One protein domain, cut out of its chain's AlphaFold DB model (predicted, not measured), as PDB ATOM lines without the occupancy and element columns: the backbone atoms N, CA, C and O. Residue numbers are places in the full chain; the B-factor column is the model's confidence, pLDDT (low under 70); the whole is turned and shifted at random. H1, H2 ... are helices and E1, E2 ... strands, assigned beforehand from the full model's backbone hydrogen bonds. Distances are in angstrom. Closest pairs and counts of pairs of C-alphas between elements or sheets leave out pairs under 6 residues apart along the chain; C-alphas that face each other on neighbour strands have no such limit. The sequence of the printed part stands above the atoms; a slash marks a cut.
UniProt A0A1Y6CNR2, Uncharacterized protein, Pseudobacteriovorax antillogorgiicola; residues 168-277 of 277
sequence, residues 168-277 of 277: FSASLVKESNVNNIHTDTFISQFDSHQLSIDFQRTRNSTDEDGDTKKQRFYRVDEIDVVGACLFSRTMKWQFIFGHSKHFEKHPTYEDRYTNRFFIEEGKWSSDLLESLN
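AT A GLANCE: This is residues 168 to 277 of the 277 residues of an uncharacterized protein of Pseudobacteriovorax antillogorgiicola (UniProt A0A1Y6CNR2). This domain has little regular structure: loops surround two small antiparallel strand pairs, E1 with E4 and E2 with E3. H1, H2 and H3 lie towards one end, and the long loop of residues 199 to 224 reaches towards the other. The 110 printed residues include H1, H2, E1, E2, H3, E3, E4, H4 in that order, mixed class, 34 residues in named elements. The whole is only just compact, close to loose, with radius of gyration of the C-alphas 15.5 A and spans 49 by 33 by 22 A.

HOW THE PARTS SIT: H1, residues 168 to 171, touches H3, residues 231 to 234; their closest C-alphas, Ala 170 and Thr 234, are 4.5 A apart. H2, residues 183 to 188, touches no helix; its O i to N i+4 pairs are within hydrogen-bond range. E1, residues 196 to 198, and E4, residues 260 to 262, are antiparallel, with N 197 and O 261 2.9 A apart. E2, residues 225 to 229, and E3, residues 239 to 243, are antiparallel, with N 228 and O 240 2.8 A apart. The closest C-alphas of E3 and H4, residues 272 to 275, are Phe 241 and Leu 272, 5.6 A apart. H1, H3 and H4 are too short for O i to N i+4 pairs.

IN THESE COORDINATES: H1 begins at C-alpha 168 (147.526, 118.021, 114.098). E2 is 12.8 A long and E3 13.1 A. H4 ends at C-alpha 275 (124.333, 130.251, 100.786).

THE WHOLE: The printed part has no cut. The links H1 to H2, E1 to E2 and E3 to E4 are long. The pLDDT is under 70 at residues 203 to 212.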
ATOM      1  N   PHE A 168     147.071 118.844 115.220       97.50
ATOM      2  CA  PHE A 168     147.526 118.021 114.098       97.50
ATOM      3  C   PHE A 168     146.686 118.264 112.846       97.50
ATOM      4  O   PHE A 168     147.208 118.420 111.749       97.50
ATOM      5  N   SER A 169     145.358 118.316 112.979       96.38
ATOM      6  CA  SER A 169     144.532 118.598 111.812       96.38
ATOM      7  C   SER A 169     144.792 119.994 111.242       96.38
ATOM      8  O   SER A 169     144.718 120.138 110.026       96.38
ATOM      9  N   ALA A 170     145.033 120.995 112.089       97.06
ATOM     10  CA  ALA A 170     145.270 122.375 111.689       97.06
ATOM     11  C   ALA A 170     146.672 122.578 111.106       97.06
ATOM     12  O   ALA A 170     146.829 123.396 110.206       97.06
ATOM     13  N   SER A 171     147.672 121.803 111.540       96.94
ATOM     14  CA  SER A 171     149.033 121.861 110.994       96.94
ATOM     15  C   SER A 171     149.115 121.397 109.539       96.94
ATOM     16  O   SER A 171     150.087 121.698 108.853       96.94
ATOM     17  N   LEU A 172     148.101 120.673 109.054       95.81
ATOM     18  CA  LEU A 172     147.982 120.249 107.656       95.81
ATOM     19  C   LEU A 172     147.289 121.294 106.763       95.81
ATOM     20  O   LEU A 172     147.217 121.112 105.548       95.81
ATOM     21  N   VAL A 173     146.752 122.371 107.344       96.19
ATOM     22  CA  VAL A 173     145.977 123.401 106.637       96.19
ATOM     23  C   VAL A 173     146.894 124.553 106.240       96.19
ATOM     24  O   VAL A 173     147.601 125.108 107.076       96.19
ATOM     25  N   LYS A 174     146.872 124.940 104.960       97.25
ATOM     26  CA  LYS A 174     147.716 126.028 104.437       97.25
ATOM     27  C   LYS A 174     147.170 127.402 104.815       97.25
ATOM     28  O   LYS A 174     147.931 128.268 105.231       97.25
ATOM     29  N   GLU A 175     145.861 127.593 104.680       97.69
ATOM     30  CA  GLU A 175     145.157 128.800 105.112       97.69
ATOM     31  C   GLU A 175     144.028 128.402 106.062       97.69
ATOM     32  O   GLU A 175     143.076 127.723 105.680       97.69
ATOM     33  N   SER A 176     144.154 128.816 107.321       97.06
ATOM     34  CA  SER A 176     143.222 128.470 108.398       97.06
ATOM     35  C   SER A 176     142.028 129.417 108.482       97.06
ATOM     36  O   SER A 176     141.009 129.053 109.066       97.06
ATOM     37  N   ASN A 177     142.155 130.634 107.950       97.69
ATOM     38  CA  ASN A 177     141.104 131.636 107.912       97.69
ATOM     39  C   ASN A 177     140.308 131.535 106.610       97.69
ATOM     40  O   ASN A 177     140.768 131.990 105.564       97.69
ATOM     41  N   VAL A 178     139.079 131.026 106.689       97.31
ATOM     42  CA  VAL A 178     138.203 130.917 105.510       97.31
ATOM     43  C   VAL A 178     137.908 132.273 104.855       97.31
ATOM     44  O   VAL A 178     137.735 132.335 103.650       97.31
ATOM     45  N   ASN A 179     137.953 133.376 105.606       95.94
ATOM     46  CA  ASN A 179     137.666 134.713 105.076       95.94
ATOM     47  C   ASN A 179     138.843 135.337 104.299       95.94
ATOM     48  O   ASN A 179     138.696 136.433 103.763       95.94
ATOM     49  N   ASN A 180     140.018 134.695 104.270       97.50
ATOM     50  CA  ASN A 180     141.194 135.215 103.561       97.50
ATOM     51  C   ASN A 180     141.231 134.821 102.075       97.50
ATOM     52  O   ASN A 180     141.983 135.417 101.306       97.50
ATOM     53  N   ILE A 181     140.470 133.802 101.676       97.62
ATOM     54  CA  ILE A 181     140.487 133.218 100.331       97.62
ATOM     55  C   ILE A 181     139.066 132.837  99.906       97.62
ATOM     56  O   ILE A 181     138.150 132.820 100.720       97.62
ATOM     57  N   HIS A 182     138.868 132.529  98.624       98.00
ATOM     58  CA  HIS A 182     137.573 132.050  98.135       98.00
ATOM     59  C   HIS A 182     137.191 130.710  98.785       98.00
ATOM     60  O   HIS A 182     138.059 129.851  98.961       98.00
ATOM     61  N   THR A 183     135.902 130.499  99.084       98.00
ATOM     62  CA  THR A 183     135.415 129.299  99.792       98.00
ATOM     63  C   THR A 183     135.839 127.998  99.108       98.00
ATOM     64  O   THR A 183     136.351 127.106  99.775       98.00
ATOM     65  N   ASP A 184     135.727 127.898  97.782       97.88
ATOM     66  CA  ASP A 184     136.147 126.683  97.062       97.88
ATOM     67  C   ASP A 184     137.660 126.447  97.153       97.88
ATOM     68  O   ASP A 184     138.106 125.327  97.376       97.88
ATOM     69  N   THR A 185     138.470 127.510  97.083       98.00
ATOM     70  CA  THR A 185     139.923 127.411  97.299       98.00
ATOM     71  C   THR A 185     140.246 126.989  98.731       98.00
ATOM     72  O   THR A 185     141.208 126.262  98.967       98.00
ATOM     73  N   PHE A 186     139.442 127.430  99.698       98.38
ATOM     74  CA  PHE A 186     139.560 126.972 101.072       98.38
ATOM     75  C   PHE A 186     139.171 125.498 101.218       98.38
ATOM     76  O   PHE A 186     139.819 124.797 101.987       98.38
ATOM     77  N   ILE A 187     138.147 125.014 100.513       98.00
ATOM     78  CA  ILE A 187     137.695 123.616 100.576       98.00
ATOM     79  C   ILE A 187     138.708 122.675  99.905       98.00
ATOM     80  O   ILE A 187     139.041 121.643 100.489       98.00
ATOM     81  N   SER A 188     139.265 123.051  98.752       97.44
ATOM     82  CA  SER A 188     140.176 122.203  97.963       97.44
ATOM     83  C   SER A 188     141.473 121.830  98.690       97.44
ATOM     84  O   SER A 188     142.071 120.779  98.455       97.44
ATOM     85  N   GLN A 189     141.911 122.632  99.668       97.06
ATOM     86  CA  GLN A 189     143.084 122.275 100.475       97.06
ATOM     87  C   GLN A 189     142.873 120.994 101.307       97.06
ATOM     88  O   GLN A 189     143.839 120.412 101.803       97.06
ATOM     89  N   PHE A 190     141.622 120.544 101.456       96.56
ATOM     90  CA  PHE A 190     141.251 119.342 102.189       96.56
ATOM     91  C   PHE A 190     141.056 118.107 101.298       96.56
ATOM     92  O   PHE A 190     140.625 117.089 101.825       96.56
ATOM     93  N   ASP A 191     141.409 118.123 100.009       93.69
ATOM     94  CA  ASP A 191     141.180 116.990  99.087       93.69
ATOM     95  C   ASP A 191     141.782 115.662  99.564       93.69
ATOM     96  O   ASP A 191     141.178 114.597  99.430       93.69
ATOM     97  N   SER A 192     142.960 115.713 100.192       92.25
ATOM     98  CA  SER A 192     143.592 114.525 100.787       92.25
ATOM     99  C   SER A 192     142.779 113.934 101.946       92.25
ATOM    100  O   SER A 192     142.866 112.740 102.233       92.25
ATOM    101  N   HIS A 193     141.984 114.768 102.616       93.94
ATOM    102  CA  HIS A 193     141.282 114.465 103.855       93.94
ATOM    103  C   HIS A 193     139.974 115.258 103.966       93.94
ATOM    104  O   HIS A 193     139.838 116.124 104.846       93.94
ATOM    105  N   GLN A 194     139.030 114.945 103.075       95.69
ATOM    106  CA  GLN A 194     137.806 115.716 102.864       95.69
ATOM    107  C   GLN A 194     137.085 116.065 104.174       95.69
ATOM    108  O   GLN A 194     137.009 115.268 105.119       95.69
ATOM    109  N   LEU A 195     136.567 117.289 104.240       97.62
ATOM    110  CA  LEU A 195     135.757 117.755 105.357       97.62
ATOM    111  C   LEU A 195     134.388 117.061 105.330       97.62
ATOM    112  O   LEU A 195     133.779 116.886 104.276       97.62
ATOM    113  N   SER A 196     133.877 116.694 106.502       97.31
ATOM    114  CA  SER A 196     132.519 116.166 106.629       97.31
ATOM    115  C   SER A 196     131.887 116.538 107.958       97.31
ATOM    116  O   SER A 196     132.592 116.764 108.940       97.31
ATOM    117  N   ILE A 197     130.560 116.548 108.009       96.75
ATOM    118  CA  ILE A 197     129.774 116.740 109.232       96.75
ATOM    119  C   ILE A 197     128.979 115.474 109.558       96.75
ATOM    120  O   ILE A 197     128.540 114.760 108.656       96.75
ATOM    121  N   ASP A 198     128.821 115.184 110.852       94.44
ATOM    122  CA  ASP A 198     127.841 114.197 111.324       94.44
ATOM    123  C   ASP A 198     126.478 114.886 111.419       94.44
ATOM    124  O   ASP A 198     126.305 115.829 112.194       94.44
ATOM    125  N   PHE A 199     125.529 114.445 110.604       93.88
ATOM    126  CA  PHE A 199     124.214 115.052 110.455       93.88
ATOM    127  C   PHE A 199     123.129 114.142 111.033       93.88
ATOM    128  O   PHE A 199     122.246 113.632 110.344       93.88
ATOM    129  N   GLN A 200     123.227 113.902 112.338       90.06
ATOM    130  CA  GLN A 200     122.214 113.187 113.105       90.06
ATOM    131  C   GLN A 200     121.832 113.964 114.351       90.06
ATOM    132  O   GLN A 200     122.653 114.642 114.972       90.06
ATOM    133  N   ARG A 201     120.591 113.758 114.776       86.31
ATOM    134  CA  ARG A 201     120.120 114.145 116.095       86.31
ATOM    135  C   ARG A 201     120.732 113.252 117.177       86.31
ATOM    136  O   ARG A 201     121.164 112.105 116.946       86.31
ATOM    137  N   THR A 202     120.750 113.794 118.388       74.06
ATOM    138  CA  THR A 202     121.189 113.082 119.587       74.06
ATOM    139  C   THR A 202     120.239 111.918 119.902       74.06
ATOM    140  O   THR A 202     119.110 111.844 119.426       74.06
ATOM    141  N   ARG A 203     120.726 110.929 120.661       61.56
ATOM    142  CA  ARG A 203     120.063 109.625 120.864       61.56
ATOM    143  C   ARG A 203     118.752 109.667 121.669       61.56
ATOM    144  O   ARG A 203     118.135 108.618 121.803       61.56
ATOM    145  N   ASN A 204     118.338 110.824 122.184       55.59
ATOM    146  CA  ASN A 204     117.180 110.943 123.077       55.59
ATOM    147  C   ASN A 204     115.835 111.128 122.346       55.59
ATOM    148  O   ASN A 204     114.814 111.250 123.009       55.59
ATOM    149  N   SER A 205     115.797 111.119 121.008       53.94
ATOM    150  CA  SER A 205     114.532 111.158 120.264       53.94
ATOM    151  C   SER A 205     113.824 109.793 120.323       53.94
ATOM    152  O   SER A 205     114.181 108.878 119.576       53.94
ATOM    153  N   THR A 206     112.837 109.641 121.205       42.53
ATOM    154  CA  THR A 206     111.933 108.477 121.275       42.53
ATOM    155  C   THR A 206     110.523 108.852 120.820       42.53
ATOM    156  O   THR A 206     110.066 109.937 121.155       42.53
ATOM    157  N   ASP A 207     109.845 107.946 120.105       47.03
ATOM    158  CA  ASP A 207     108.425 108.049 119.722       47.03
ATOM    159  C   ASP A 207     107.703 106.716 120.000       47.03
ATOM    160  O   ASP A 207     108.352 105.674 120.152       47.03
ATOM    161  N   GLU A 208     106.368 106.767 120.027       48.50
ATOM    162  CA  GLU A 208     105.425 105.691 120.398       48.50
ATOM    163  C   GLU A 208     105.538 104.398 119.548       48.50
ATOM    164  O   GLU A 208     105.140 103.328 120.009       48.50
ATOM    165  N   ASP A 209     106.160 104.462 118.361       54.34
ATOM    166  CA  ASP A 209     106.245 103.368 117.370       54.34
ATOM    167  C   ASP A 209     107.525 102.496 117.440       54.34
ATOM    168  O   ASP A 209     107.668 101.518 116.704       54.34
ATOM    169  N   GLY A 210     108.498 102.832 118.294       54.03
ATOM    170  CA  GLY A 210     109.656 101.968 118.587       54.03
ATOM    171  C   GLY A 210     110.838 101.950 117.588       54.03
ATOM    172  O   GLY A 210     111.910 101.467 117.968       54.03
ATOM    173  N   ASP A 211     110.746 102.511 116.367       61.72
ATOM    174  CA  ASP A 211     111.922 102.686 115.475       61.72
ATOM    175  C   ASP A 211     112.713 103.963 115.813       61.72
ATOM    176  O   ASP A 211     112.617 105.017 115.177       61.72
ATOM    177  N   THR A 212     113.564 103.839 116.827       69.50
ATOM    178  CA  THR A 212     114.450 104.914 117.299       69.50
ATOM    179  C   THR A 212     115.531 105.319 116.290       69.50
ATOM    180  O   THR A 212     116.180 106.351 116.472       69.50
ATOM    181  N   LYS A 213     115.767 104.547 115.214       79.00
ATOM    182  CA  LYS A 213     116.858 104.824 114.269       79.00
ATOM    183  C   LYS A 213     116.454 105.863 113.228       79.00
ATOM    184  O   LYS A 213     117.243 106.771 112.971       79.00
ATOM    185  N   LYS A 214     115.239 105.770 112.670       86.69
ATOM    186  CA  LYS A 214     114.732 106.731 111.668       86.69
ATOM    187  C   LYS A 214     114.644 108.160 112.225       86.69
ATOM    188  O   LYS A 214     114.939 109.119 111.516       86.69
ATOM    189  N   GLN A 215     114.285 108.308 113.501       82.56
ATOM    190  CA  GLN A 215     114.081 109.617 114.142       82.56
ATOM    191  C   GLN A 215     115.370 110.408 114.388       82.56
ATOM    192  O   GLN A 215     115.319 111.618 114.617       82.56
ATOM    193  N   ARG A 216     116.529 109.746 114.292       86.62
ATOM    194  CA  ARG A 216     117.832 110.408 114.390       86.62
ATOM    195  C   ARG A 216     118.216 111.168 113.126       86.62
ATOM    196  O   ARG A 216     119.137 111.976 113.187       86.62
ATOM    197  N   PHE A 217     117.562 110.908 111.999       92.31
ATOM    198  CA  PHE A 217     117.795 111.650 110.766       92.31
ATOM    199  C   PHE A 217     116.815 112.819 110.674       92.31
ATOM    200  O   PHE A 217     115.644 112.685 111.037       92.31
ATOM    201  N   TYR A 218     117.291 113.950 110.161       93.12
ATOM    202  CA  TYR A 218     116.448 115.108 109.876       93.12
ATOM    203  C   TYR A 218     115.511 114.809 108.705       93.12
ATOM    204  O   TYR A 218     115.895 114.114 107.757       93.12
ATOM    205  N   ARG A 219     114.281 115.321 108.776       94.19
ATOM    206  CA  ARG A 219     113.330 115.312 107.662       94.19
ATOM    207  C   ARG A 219     113.852 116.186 106.528       94.19
ATOM    208  O   ARG A 219     114.534 117.181 106.765       94.19
ATOM    209  N   VAL A 220     113.513 115.802 105.301       94.88
ATOM    210  CA  VAL A 220     113.639 116.719 104.162       94.88
ATOM    211  C   VAL A 220     112.777 117.954 104.456       94.88
ATOM    212  O   VAL A 220     111.707 117.811 105.049       94.88
ATOM    213  N   ASP A 221     113.285 119.140 104.121       92.81
ATOM    214  CA  ASP A 221     112.650 120.450 104.366       92.81
ATOM    215  C   ASP A 221     112.566 120.878 105.847       92.81
ATOM    216  O   ASP A 221     111.938 121.877 106.183       92.81
ATOM    217  N   GLU A 222     113.210 120.148 106.762       94.38
ATOM    218  CA  GLU A 222     113.253 120.519 108.184       94.38
ATOM    219  C   GLU A 222     114.279 121.612 108.504       94.38
ATOM    220  O   GLU A 222     114.223 122.233 109.566       94.38
ATOM    221  N   ILE A 223     115.276 121.752 107.632       95.56
ATOM    222  CA  ILE A 223     116.420 122.648 107.777       95.56
ATOM    223  C   ILE A 223     116.635 123.334 106.439       95.56
ATOM    224  O   ILE A 223     116.707 122.656 105.414       95.56
ATOM    225  N   ASP A 224     116.807 124.651 106.455       97.75
ATOM    226  CA  ASP A 224     117.160 125.427 105.269       97.75
ATOM    227  C   ASP A 224     118.681 125.463 105.088       97.75
ATOM    228  O   ASP A 224     119.190 125.200 103.998       97.75
ATOM    229  N   VAL A 225     119.429 125.723 106.169       98.12
ATOM    230  CA  VAL A 225     120.892 125.873 106.130       98.12
ATOM    231  C   VAL A 225     121.579 125.150 107.286       98.12
ATOM    232  O   VAL A 225     121.089 125.114 108.413       98.12
ATOM    233  N   VAL A 226     122.773 124.615 107.026       98.38
ATOM    234  CA  VAL A 226     123.696 124.138 108.064       98.38
ATOM    235  C   VAL A 226     124.923 125.037 108.128       98.38
ATOM    236  O   VAL A 226     125.622 125.197 107.131       98.38
ATOM    237  N   GLY A 227     125.219 125.572 109.311       98.50
ATOM    238  CA  GLY A 227     126.491 126.210 109.636       98.50
ATOM    239  C   GLY A 227     127.495 125.174 110.141       98.50
ATOM    240  O   GLY A 227     127.382 124.681 111.265       98.50
ATOM    241  N   ALA A 228     128.496 124.843 109.328       98.50
ATOM    242  CA  ALA A 228     129.555 123.906 109.675       98.50
ATOM    243  C   ALA A 228     130.751 124.632 110.314       98.50
ATOM    244  O   ALA A 228     131.497 125.350 109.648       98.50
ATOM    245  N   CYS A 229     130.956 124.421 111.614       98.69
ATOM    246  CA  CYS A 229     132.068 124.968 112.381       98.69
ATOM    247  C   CYS A 229     133.395 124.288 112.019       98.69
ATOM    248  O   CYS A 229     133.555 123.071 112.170       98.69
ATOM    249  N   LEU A 230     134.375 125.091 111.608       98.56
ATOM    250  CA  LEU A 230     135.683 124.660 111.111       98.56
ATOM    251  C   LEU A 230     136.709 124.357 112.215       98.56
ATOM    252  O   LEU A 230     137.780 123.823 111.920       98.56
ATOM    253  N   PHE A 231     136.393 124.631 113.486       98.06
ATOM    254  CA  PHE A 231     137.360 124.583 114.592       98.06
ATOM    255  C   PHE A 231     138.134 123.260 114.677       98.06
ATOM    256  O   PHE A 231     139.346 123.270 114.861       98.06
ATOM    257  N   SER A 232     137.474 122.109 114.486       96.12
ATOM    258  CA  SER A 232     138.132 120.786 114.526       96.12
ATOM    259  C   SER A 232     139.256 120.604 113.502       96.12
ATOM    260  O   SER A 232     140.027 119.654 113.629       96.12
ATOM    261  N   ARG A 233     139.273 121.428 112.452       97.12
ATOM    262  CA  ARG A 233     140.192 121.322 111.320       97.12
ATOM    263  C   ARG A 233     141.120 122.526 111.200       97.12
ATOM    264  O   ARG A 233     142.181 122.360 110.624       97.12
ATOM    265  N   THR A 234     140.759 123.690 111.748       97.69
ATOM    266  CA  THR A 234     141.548 124.933 111.622       97.69
ATOM    267  C   THR A 234     141.921 125.603 112.939       97.69
ATOM    268  O   THR A 234     142.630 126.606 112.916       97.69
ATOM    269  N   MET A 235     141.415 125.115 114.078       97.50
ATOM    270  CA  MET A 235     141.509 125.780 115.388       97.50
ATOM    271  C   MET A 235     140.880 127.188 115.426       97.50
ATOM    272  O   MET A 235     141.122 127.959 116.355       97.50
ATOM    273  N   LYS A 236     140.026 127.530 114.449       97.94
ATOM    274  CA  LYS A 236     139.280 128.794 114.401       97.94
ATOM    275  C   LYS A 236     137.777 128.550 114.457       97.94
ATOM    276  O   LYS A 236     137.244 127.710 113.734       97.94
ATOM    277  N   TRP A 237     137.083 129.321 115.292       98.19
ATOM    278  CA  TRP A 237     135.621 129.309 115.412       98.19
ATOM    279  C   TRP A 237     134.969 130.072 114.255       98.19
ATOM    280  O   TRP A 237     134.396 131.145 114.429       98.19
ATOM    281  N   GLN A 238     135.131 129.533 113.052       98.50
ATOM    282  CA  GLN A 238     134.582 130.058 111.807       98.50
ATOM    283  C   GLN A 238     133.642 129.036 111.185       98.50
ATOM    284  O   GLN A 238     133.699 127.850 111.521       98.50
ATOM    285  N   PHE A 239     132.787 129.504 110.284       98.75
ATOM    286  CA  PHE A 239     131.710 128.712 109.713       98.75
ATOM    287  C   PHE A 239     131.734 128.807 108.196       98.75
ATOM    288  O   PHE A 239     132.084 129.843 107.638       98.75
ATOM    289  N   ILE A 240     131.333 127.714 107.562       98.69
ATOM    290  CA  ILE A 240     130.834 127.701 106.190       98.69
ATOM    291  C   ILE A 240     129.397 127.191 106.213       98.69
ATOM    292  O   ILE A 240     129.014 126.433 107.105       98.69
ATOM    293  N   PHE A 241     128.605 127.609 105.242       98.75
ATOM    294  CA  PHE A 241     127.166 127.436 105.201       98.75
ATOM    295  C   PHE A 241     126.772 126.637 103.969       98.75
ATOM    296  O   PHE A 241     127.178 126.978 102.860       98.75
ATOM    297  N   GLY A 242     126.005 125.571 104.175       98.19
ATOM    298  CA  GLY A 242     125.483 124.716 103.113       98.19
ATOM    299  C   GLY A 242     123.959 124.737 103.112       98.19
ATOM    300  O   GLY A 242     123.343 124.493 104.151       98.19
ATOM    301  N   HIS A 243     123.359 125.013 101.956       98.00
ATOM    302  CA  HIS A 243     121.907 124.989 101.782       98.00
ATOM    303  C   HIS A 243     121.396 123.554 101.626       98.00
ATOM    304  O   HIS A 243     121.976 122.752 100.889       98.00
ATOM    305  N   SER A 244     120.260 123.239 102.243       96.44
ATOM    306  CA  SER A 244     119.712 121.880 102.281       96.44
ATOM    307  C   SER A 244     119.301 121.317 100.919       96.44
ATOM    308  O   SER A 244     119.299 120.103 100.724       96.44
ATOM    309  N   LYS A 245     119.064 122.195  99.935       95.81
ATOM    310  CA  LYS A 245     118.897 121.851  98.503       95.81
ATOM    311  C   LYS A 245     120.044 121.000  97.937       95.81
ATOM    312  O   LYS A 245     119.847 120.298  96.950       95.81
ATOM    313  N   HIS A 246     121.231 121.065  98.542       95.38
ATOM    314  CA  HIS A 246     122.411 120.305  98.130       95.38
ATOM    315  C   HIS A 246     122.628 119.013  98.928       95.38
ATOM    316  O   HIS A 246     123.574 118.277  98.639       95.38
ATOM    317  N   PHE A 247     121.794 118.736  99.932       94.88
ATOM    318  CA  PHE A 247     121.960 117.584 100.809       94.88
ATOM    319  C   PHE A 247     121.331 116.326 100.221       94.88
ATOM    320  O   PHE A 247     120.237 116.336  99.656       94.88
ATOM    321  N   GLU A 248     122.030 115.211 100.393       95.38
ATOM    322  CA  GLU A 248     121.593 113.917  99.889       95.38
ATOM    323  C   GLU A 248     120.498 113.306 100.770       95.38
ATOM    324  O   GLU A 248     120.521 113.398 102.004       95.38
ATOM    325  N   LYS A 249     119.548 112.624 100.126       96.69
ATOM    326  CA  LYS A 249     118.499 111.855 100.803       96.69
ATOM    327  C   LYS A 249     119.031 110.508 101.285       96.69
ATOM    328  O   LYS A 249     119.912 109.910 100.671       96.69
ATOM    329  N   HIS A 250     118.473 110.003 102.378       95.81
ATOM    330  CA  HIS A 250     118.856 108.717 102.942       95.81
ATOM    331  C   HIS A 250     118.403 107.563 102.024       95.81
ATOM    332  O   HIS A 250     117.223 107.498 101.679       95.81
ATOM    333  N   PRO A 251     119.272 106.586 101.694       94.12
ATOM    334  CA  PRO A 251     118.963 105.530 100.719       94.12
ATOM    335  C   PRO A 251     117.819 104.596 101.144       94.12
ATOM    336  O   PRO A 251     117.215 103.933 100.311       94.12
ATOM    337  N   THR A 252     117.535 104.511 102.446       93.81
ATOM    338  CA  THR A 252     116.432 103.703 103.007       93.81
ATOM    339  C   THR A 252     115.220 104.537 103.434       93.81
ATOM    340  O   THR A 252     114.129 103.999 103.575       93.81
ATOM    341  N   TYR A 253     115.400 105.836 103.686       93.31
ATOM    342  CA  TYR A 253     114.366 106.704 104.258       93.31
ATOM    343  C   TYR A 253     114.274 107.953 103.379       93.31
ATOM    344  O   TYR A 253     114.911 108.960 103.661       93.31
ATOM    345  N   GLU A 254     113.534 107.876 102.277       93.56
ATOM    346  CA  GLU A 254     113.509 108.933 101.249       93.56
ATOM    347  C   GLU A 254     113.006 110.295 101.766       93.56
ATOM    348  O   GLU A 254     113.303 111.338 101.186       93.56
ATOM    349  N   ASP A 255     112.272 110.286 102.882       95.06
ATOM    350  CA  ASP A 255     111.788 111.453 103.622       95.06
ATOM    351  C   ASP A 255     112.803 111.982 104.655       95.06
ATOM    352  O   ASP A 255     112.444 112.755 105.550       95.06
ATOM    353  N   ARG A 256     114.060 111.536 104.589       95.81
ATOM    354  CA  ARG A 256     115.153 111.930 105.484       95.81
ATOM    355  C   ARG A 256     116.416 112.265 104.705       95.81
ATOM    356  O   ARG A 256     116.658 111.718 103.631       95.81
ATOM    357  N   TYR A 257     117.264 113.096 105.295       96.50
ATOM    358  CA  TYR A 257     118.634 113.274 104.824       96.50
ATOM    359  C   TYR A 257     119.566 112.148 105.299       96.50
ATOM    360  O   TYR A 257     119.288 111.465 106.291       96.50
ATOM    361  N   THR A 258     120.692 111.951 104.606       95.38
ATOM    362  CA  THR A 258     121.767 111.067 105.089       95.38
ATOM    363  C   THR A 258     122.351 111.587 106.411       95.38
ATOM    364  O   THR A 258     122.195 112.745 106.784       95.38
ATOM    365  N   ASN A 259     123.045 110.722 107.153       93.25
ATOM    366  CA  ASN A 259     123.705 111.110 108.403       93.25
ATOM    367  C   ASN A 259     125.074 111.751 108.230       93.25
ATOM    368  O   ASN A 259     125.737 112.041 109.223       93.25
ATOM    369  N   ARG A 260     125.568 111.874 107.006       94.62
ATOM    370  CA  ARG A 260     126.908 112.382 106.777       94.62
ATOM    371  C   ARG A 260     126.915 113.172 105.496       94.62
ATOM    372  O   ARG A 260     126.634 112.619 104.438       94.62
ATOM    373  N   PHE A 261     127.315 114.428 105.608       94.75
ATOM    374  CA  PHE A 261     127.557 115.271 104.451       94.75
ATOM    375  C   PHE A 261     129.041 115.529 104.315       94.75
ATOM    376  O   PHE A 261     129.720 115.850 105.296       94.75
ATOM    377  N   PHE A 262     129.525 115.382 103.092       96.25
ATOM    378  CA  PHE A 262     130.819 115.897 102.699       96.25
ATOM    379  C   PHE A 262     130.663 117.364 102.306       96.25
ATOM    380  O   PHE A 262     129.649 117.771 101.738       96.25
ATOM    381  N   ILE A 263     131.656 118.165 102.670       97.25
ATOM    382  CA  ILE A 263     131.742 119.552 102.227       97.25
ATOM    383  C   ILE A 263     132.462 119.542 100.883       97.25
ATOM    384  O   ILE A 263     133.575 119.026 100.772       97.25
ATOM    385  N   GLU A 264     131.795 120.077  99.869       96.25
ATOM    386  CA  GLU A 264     132.215 120.037  98.471       96.25
ATOM    387  C   GLU A 264     132.198 121.446  97.884       96.25
ATOM    388  O   GLU A 264     131.389 122.287  98.283       96.25
ATOM    389  N   GLU A 265     133.075 121.689  96.917       96.69
ATOM    390  CA  GLU A 265     133.126 122.953  96.184       96.69
ATOM    391  C   GLU A 265     131.780 123.275  95.514       96.69
ATOM    392  O   GLU A 265     131.031 122.386  95.097       96.69
ATOM    393  N   GLY A 266     131.444 124.562  95.446       96.31
ATOM    394  CA  GLY A 266     130.222 125.074  94.825       96.31
ATOM    395  C   GLY A 266     128.921 124.793  95.587       96.31
ATOM    396  O   GLY A 266     127.867 125.267  95.169       96.31
ATOM    397  N   LYS A 267     128.959 124.037  96.694       97.06
ATOM    398  CA  LYS A 267     127.781 123.731  97.535       97.06
ATOM    399  C   LYS A 267     127.776 124.464  98.881       97.06
ATOM    400  O   LYS A 267     126.797 124.363  99.624       97.06
ATOM    401  N   TRP A 268     128.865 125.159  99.209       97.94
ATOM    402  CA  TRP A 268     129.082 125.818 100.497       97.94
ATOM    403  C   TRP A 268     129.626 127.239 100.299       97.94
ATOM    404  O   TRP A 268     130.390 127.478  99.370       97.94
ATOM    405  N   SER A 269     129.275 128.169 101.193       98.12
ATOM    406  CA  SER A 269     129.824 129.537 101.225       98.12
ATOM    407  C   SER A 269     130.366 129.890 102.615       98.12
ATOM    408  O   SER A 269     129.861 129.409 103.624       98.12
ATOM    409  N   SER A 270     131.380 130.749 102.698       97.88
ATOM    410  CA  SER A 270     131.812 131.402 103.940       97.88
ATOM    411  C   SER A 270     130.802 132.421 104.482       97.88
ATOM    412  O   SER A 270     130.965 132.910 105.600       97.88
ATOM    413  N   ASP A 271     129.767 132.752 103.709       98.00
ATOM    414  CA  ASP A 271     128.730 133.707 104.070       98.00
ATOM    415  C   ASP A 271     127.330 133.076 104.053       98.00
ATOM    416  O   ASP A 271     126.916 132.425 103.092       98.00
ATOM    417  N   LEU A 272     126.573 133.291 105.133       98.00
ATOM    418  CA  LEU A 272     125.229 132.729 105.279       98.00
ATOM    419  C   LEU A 272     124.284 133.204 104.173       98.00
ATOM    420  O   LEU A 272     123.513 132.406 103.651       98.00
ATOM    421  N   LEU A 273     124.315 134.492 103.827       97.56
ATOM    422  CA  LEU A 273     123.353 135.058 102.883       97.56
ATOM    423  C   LEU A 273     123.646 134.622 101.455       97.56
ATOM    424  O   LEU A 273     122.716 134.401 100.688       97.56
ATOM    425  N   GLU A 274     124.919 134.451 101.111       96.81
ATOM    426  CA  GLU A 274     125.301 133.850  99.835       96.81
ATOM    427  C   GLU A 274     124.786 132.417  99.713       96.81
ATOM    428  O   GLU A 274     124.282 132.052  98.657       96.81
ATOM    429  N   SER A 275     124.837 131.632 100.798       96.12
ATOM    430  CA  SER A 275     124.333 130.251 100.786       96.12
ATOM    431  C   SER A 275     122.816 130.139 100.577       96.12
ATOM    432  O   SER A 275     122.334 129.080 100.185       96.12
ATOM    433  N   LEU A 276     122.058 131.212 100.828       94.00
ATOM    434  CA  LEU A 276     120.600 131.249 100.674       94.00
ATOM    435  C   LEU A 276     120.136 131.578  99.246       94.00
ATOM    436  O   LEU A 276     118.946 131.439  98.960       94.00
ATOM    437  N   ASN A 277     121.045 132.000  98.361       83.00
ATOM    438  CA  ASN A 277     120.749 132.274  96.950       83.00
ATOM    439  C   ASN A 277     120.873 131.000  96.089       83.00
ATOM    440  O   ASN A 277     120.112 130.860  95.108       83.00
TER     441      ASN A 277